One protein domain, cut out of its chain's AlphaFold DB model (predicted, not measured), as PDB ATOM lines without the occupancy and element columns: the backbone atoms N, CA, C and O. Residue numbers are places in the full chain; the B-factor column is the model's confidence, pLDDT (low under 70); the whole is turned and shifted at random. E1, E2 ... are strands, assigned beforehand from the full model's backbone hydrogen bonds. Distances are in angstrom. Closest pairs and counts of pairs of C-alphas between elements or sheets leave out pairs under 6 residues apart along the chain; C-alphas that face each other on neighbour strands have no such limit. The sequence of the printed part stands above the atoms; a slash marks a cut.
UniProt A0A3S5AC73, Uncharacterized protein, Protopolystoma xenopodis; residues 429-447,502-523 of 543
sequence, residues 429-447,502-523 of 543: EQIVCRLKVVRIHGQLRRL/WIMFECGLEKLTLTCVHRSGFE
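This is residues 429 to 447 and 502 to 523 of the 543 residues of an uncharacterized protein of Protopolystoma xenopodis (UniProt A0A3S5AC73). The printed part is a long, narrow ribbon of two antiparallel strands side by side, bent in the middle into a wide V. E1 and E4 make one arm, E2 and E3 the other, and both paths of the ribbon turn at the bend. The printed part has 41 residues, with four named strands in the order E1, E2, E3, E4 and no named helix; the class is all strand. There are two sheets of two strands, E1 - E4 and E2 - E3, each antiparallel. The whole is extended, with a radius of gyration of the C-alphas of 16.9 A and spans of 52 by 20 by 10 A.

E4, residues 513 to 522, is the longest strand and measures 24.6 A from first to last C-alpha, ending at (131.108, 93.290, 142.568). Its neighbour E1, residues 429 to 436, measures 23.0 A and begins with C-alpha 429 at (125.967, 96.518, 146.041). E2, residues 439 to 446, measures 23.2 A and ends with C-alpha 446 at (95.247, 118.752, 119.045). E3, residues 503 to 510, measures 22.5 A.

E1 and E4 are antiparallel at 159 degrees, and the C-alphas of Cys 433 and Cys 516 face each other at 4.3 A. N 432 and O 517 are within hydrogen-bond range at 2.8 A. E1 runs on into E2 across a break of 2 residues, at 68 degrees. E3 likewise runs on into E4 across 2 residues, at 68 degrees. E2 and E3 are antiparallel at 159 degrees, with N 443 and O 506 2.7 A apart, within hydrogen-bond range. E1 and E3 are apart, as are E2 and E4.

The two C-alphas farthest apart, those of Arg 446 and Glu 523, are 52.0 A apart. Residues 448 to 501 are not printed, and C-alphas 447 and 502 are 5.5 A apart across this cut, which lies in the link from E2 to E3. The links E1 to E2 and E3 to E4 are tight. The mean pLDDT of the printed part is 88.4, and residue 447 is under 70.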
ATOM      1  N   GLU A 429     127.239  97.038 146.516       87.50
ATOM      2  CA  GLU A 429     125.967  96.518 146.041       87.50
ATOM      3  C   GLU A 429     125.539  97.334 144.825       87.50
ATOM      4  O   GLU A 429     125.449  98.558 144.888       87.50
ATOM      5  N   GLN A 430     125.252  96.653 143.718       87.88
ATOM      6  CA  GLN A 430     124.836  97.271 142.468       87.88
ATOM      7  C   GLN A 430     123.445  96.777 142.073       87.88
ATOM      8  O   GLN A 430     123.179  95.575 142.007       87.88
ATOM      9  N   ILE A 431     122.548  97.707 141.748       91.06
ATOM     10  CA  ILE A 431     121.256  97.389 141.137       91.06
ATOM     11  C   ILE A 431     121.391  97.572 139.628       91.06
ATOM     12  O   ILE A 431     121.579  98.681 139.138       91.06
ATOM     13  N   VAL A 432     121.271  96.477 138.881       92.00
ATOM     14  CA  VAL A 432     121.279  96.489 137.417       92.00
ATOM     15  C   VAL A 432     119.846  96.371 136.913       92.00
ATOM     16  O   VAL A 432     119.202  95.334 137.080       92.00
ATOM     17  N   CYS A 433     119.349  97.425 136.270       95.50
ATOM     18  CA  CYS A 433     118.015  97.468 135.675       95.50
ATOM     19  C   CYS A 433     118.103  97.349 134.151       95.50
ATOM     20  O   CYS A 433     118.869  98.056 133.504       95.50
ATOM     21  N   ARG A 434     117.274  96.491 133.556       94.62
ATOM     22  CA  ARG A 434     117.089  96.394 132.106       94.62
ATOM     23  C   ARG A 434     115.621  96.601 131.772       94.62
ATOM     24  O   ARG A 434     114.770  95.825 132.198       94.62
ATOM     25  N   LEU A 435     115.349  97.629 130.975       95.25
ATOM     26  CA  LEU A 435     114.035  97.914 130.412       95.25
ATOM     27  C   LEU A 435     113.987  97.416 128.965       95.25
ATOM     28  O   LEU A 435     114.818  97.783 128.139       95.25
ATOM     29  N   LYS A 436     113.004  96.580 128.646       95.00
ATOM     30  CA  LYS A 436     112.697  96.137 127.287       95.00
ATOM     31  C   LYS A 436     111.330  96.674 126.898       95.00
ATOM     32  O   LYS A 436     110.340  96.380 127.564       95.00
ATOM     33  N   VAL A 437     111.279  97.407 125.794       95.56
ATOM     34  CA  VAL A 437     110.045  97.903 125.181       95.56
ATOM     35  C   VAL A 437     109.897  97.210 123.835       95.56
ATOM     36  O   VAL A 437     110.811  97.270 123.019       95.56
ATOM     37  N   VAL A 438     108.794  96.495 123.600       95.75
ATOM     38  CA  VAL A 438     108.606  95.799 122.311       95.75
ATOM     39  C   VAL A 438     108.037  96.740 121.263       95.75
ATOM     40  O   VAL A 438     108.354  96.608 120.085       95.75
ATOM     41  N   ARG A 439     107.157  97.654 121.675       91.00
ATOM     42  CA  ARG A 439     106.513  98.584 120.758       91.00
ATOM     43  C   ARG A 439     106.234  99.907 121.452       91.00
ATOM     44  O   ARG A 439     105.787  99.931 122.594       91.00
ATOM     45  N   ILE A 440     106.502 100.988 120.735       90.56
ATOM     46  CA  ILE A 440     106.167 102.354 121.122       90.56
ATOM     47  C   ILE A 440     105.144 102.841 120.103       90.56
ATOM     48  O   ILE A 440     105.341 102.684 118.898       90.56
ATOM     49  N   HIS A 441     104.045 103.397 120.585       89.25
ATOM     50  CA  HIS A 441     103.039 104.059 119.768       89.25
ATOM     51  C   HIS A 441     103.058 105.539 120.091       89.25
ATOM     52  O   HIS A 441     103.061 105.896 121.263       89.25
ATOM     53  N   GLY A 442     103.054 106.384 119.069       87.81
ATOM     54  CA  GLY A 442     102.889 107.826 119.210       87.81
ATOM     55  C   GLY A 442     101.589 108.259 118.549       87.81
ATOM     56  O   GLY A 442     101.288 107.834 117.433       87.81
ATOM     57  N   GLN A 443     100.820 109.100 119.223       86.31
ATOM     58  CA  GLN A 443      99.647 109.766 118.691       86.31
ATOM     59  C   GLN A 443      99.801 111.270 118.910       86.31
ATOM     60  O   GLN A 443      99.909 111.735 120.038       86.31
ATOM     61  N   LEU A 444      99.750 112.046 117.830       83.44
ATOM     62  CA  LEU A 444      99.604 113.495 117.923       83.44
ATOM     63  C   LEU A 444      98.114 113.832 118.054       83.44
ATOM     64  O   LEU A 444      97.285 113.374 117.265       83.44
ATOM     65  N   ARG A 445      97.766 114.623 119.063       77.81
ATOM     66  CA  ARG A 445      96.427 115.160 119.300       77.81
ATOM     67  C   ARG A 445      96.475 116.671 119.339       77.81
ATOM     68  O   ARG A 445      97.436 117.268 119.804       77.81
ATOM     69  N   ARG A 446      95.400 117.307 118.891       74.31
ATOM     70  CA  ARG A 446      95.247 118.752 119.045       74.31
ATOM     71  C   ARG A 446      94.708 119.053 120.438       74.31
ATOM     72  O   ARG A 446      93.697 118.479 120.832       74.31
ATOM     73  N   LEU A 447      95.367 119.948 121.169       67.19
ATOM     74  CA  LEU A 447      94.973 120.321 122.532       67.19
ATOM     75  C   LEU A 447      93.738 121.214 122.563       67.19
ATOM     76  O   LEU A 447      92.898 121.106 123.452       67.19
ATOM     77  N   TRP A 502      98.348 124.242 119.845       71.69
ATOM     78  CA  TRP A 502      99.148 123.292 120.608       71.69
ATOM     79  C   TRP A 502      98.873 121.842 120.177       71.69
ATOM     80  O   TRP A 502      97.721 121.383 120.147       71.69
ATOM     81  N   ILE A 503      99.944 121.111 119.862       76.31
ATOM     82  CA  ILE A 503      99.904 119.682 119.555       76.31
ATOM     83  C   ILE A 503     100.380 118.931 120.799       76.31
ATOM     84  O   ILE A 503     101.512 119.087 121.242       76.31
ATOM     85  N   MET A 504      99.506 118.115 121.373       79.62
ATOM     86  CA  MET A 504      99.865 117.137 122.392       79.62
ATOM     87  C   MET A 504     100.399 115.890 121.702       79.62
ATOM     88  O   MET A 504      99.721 115.287 120.874       79.62
ATOM     89  N   PHE A 505     101.600 115.477 122.073       84.06
ATOM     90  CA  PHE A 505     102.111 114.157 121.748       84.06
ATOM     91  C   PHE A 505     101.754 113.197 122.885       84.06
ATOM     92  O   PHE A 505     102.212 113.354 124.013       84.06
ATOM     93  N   GLU A 506     100.913 112.209 122.600       83.75
ATOM     94  CA  GLU A 506     100.648 111.082 123.488       83.75
ATOM     95  C   GLU A 506     101.487 109.892 123.025       83.75
ATOM     96  O   GLU A 506     101.457 109.539 121.847       83.75
ATOM     97  N   CYS A 507     102.210 109.232 123.929       90.88
ATOM     98  CA  CYS A 507     102.889 107.981 123.605       90.88
ATOM     99  C   CYS A 507     102.435 106.836 124.515       90.88
ATOM    100  O   CYS A 507     102.269 106.993 125.723       90.88
ATOM    101  N   GLY A 508     102.203 105.672 123.911       89.94
ATOM    102  CA  GLY A 508     101.876 104.427 124.590       89.94
ATOM    103  C   GLY A 508     103.013 103.428 124.427       89.94
ATOM    104  O   GLY A 508     103.486 103.193 123.317       89.94
ATOM    105  N   LEU A 509     103.441 102.815 125.527       94.12
ATOM    106  CA  LEU A 509     104.455 101.766 125.513       94.12
ATOM    107  C   LEU A 509     103.781 100.400 125.674       94.12
ATOM    108  O   LEU A 509     103.020 100.173 126.611       94.12
ATOM    109  N   GLU A 510     104.073  99.472 124.771       92.75
ATOM    110  CA  GLU A 510     103.509  98.127 124.765       92.75
ATOM    111  C   GLU A 510     104.554  97.058 125.080       92.75
ATOM    112  O   GLU A 510     105.690  97.078 124.594       92.75
ATOM    113  N   LYS A 511     104.102  96.058 125.852       95.06
ATOM    114  CA  LYS A 511     104.888  94.893 126.283       95.06
ATOM    115  C   LYS A 511     106.206  95.318 126.945       95.06
ATOM    116  O   LYS A 511     107.290  94.883 126.559       95.06
ATOM    117  N   LEU A 512     106.085  96.183 127.948       96.31
ATOM    118  CA  LEU A 512     107.188  96.580 128.812       96.31
ATOM    119  C   LEU A 512     107.651  95.394 129.658       96.31
ATOM    120  O   LEU A 512     106.843  94.691 130.261       96.31
ATOM    121  N   THR A 513     108.955  95.163 129.717       96.56
ATOM    122  CA  THR A 513     109.568  94.232 130.667       96.56
ATOM    123  C   THR A 513     110.697  94.953 131.378       96.56
ATOM    124  O   THR A 513     111.673  95.340 130.742       96.56
ATOM    125  N   LEU A 514     110.560  95.133 132.690       96.25
ATOM    126  CA  LEU A 514     111.618  95.646 133.550       96.25
ATOM    127  C   LEU A 514     112.205  94.472 134.334       96.25
ATOM    128  O   LEU A 514     111.494  93.809 135.085       96.25
ATOM    129  N   THR A 515     113.490  94.199 134.142       96.69
ATOM    130  CA  THR A 515     114.230  93.221 134.943       96.69
ATOM    131  C   THR A 515     115.254  93.955 135.787       96.69
ATOM    132  O   THR A 515     116.172  94.556 135.232       96.69
ATOM    133  N   CYS A 516     115.104  93.890 137.105       96.62
ATOM    134  CA  CYS A 516     116.052  94.455 138.058       96.62
ATOM    135  C   CYS A 516     116.779  93.310 138.761       96.62
ATOM    136  O   CYS A 516     116.138  92.406 139.293       96.62
ATOM    137  N   VAL A 517     118.108  93.341 138.750       95.62
ATOM    138  CA  VAL A 517     118.958  92.372 139.439       95.62
ATOM    139  C   VAL A 517     119.817  93.141 140.426       95.62
ATOM    140  O   VAL A 517     120.641  93.957 140.023       95.62
ATOM    141  N   HIS A 518     119.619  92.880 141.713       94.19
ATOM    142  CA  HIS A 518     120.550  93.309 142.751       94.19
ATOM    143  C   HIS A 518     121.726  92.330 142.760       94.19
ATOM    144  O   HIS A 518     121.529  91.113 142.776       94.19
ATOM    145  N   ARG A 519     122.940  92.859 142.647       91.19
ATOM    146  CA  ARG A 519     124.191  92.107 142.690       91.19
ATOM    147  C   ARG A 519     125.007  92.653 143.851       91.19
ATOM    148  O   ARG A 519     125.274  93.848 143.893       91.19
ATOM    149  N   SER A 520     125.401  91.788 144.774       90.50
ATOM    150  CA  SER A 520     126.343  92.117 145.840       90.50
ATOM    151  C   SER A 520     127.705  91.495 145.543       90.50
ATOM    152  O   SER A 520     127.787  90.427 144.934       90.50
ATOM    153  N   GLY A 521     128.776  92.168 145.963       83.44
ATOM    154  CA  GLY A 521     130.138  91.645 145.837       83.44
ATOM    155  C   GLY A 521     130.756  91.810 144.450       83.44
ATOM    156  O   GLY A 521     131.660  91.054 144.108       83.44
ATOM    157  N   PHE A 522     130.284  92.776 143.658       75.62
ATOM    158  CA  PHE A 522     131.108  93.290 142.568       75.62
ATOM    159  C   PHE A 522     132.223  94.126 143.200       75.62
ATOM    160  O   PHE A 522     131.948  94.997 144.023       75.62
ATOM    161  N   GLU A 523     133.475  93.814 142.878       75.75
ATOM    162  CA  GLU A 523     134.580  94.711 143.196       75.75
ATOM    163  C   GLU A 523     134.515  95.861 142.197       75.75
ATOM    164  O   GLU A 523     134.612  95.663 140.983       75.75
TER     165      GLU A 523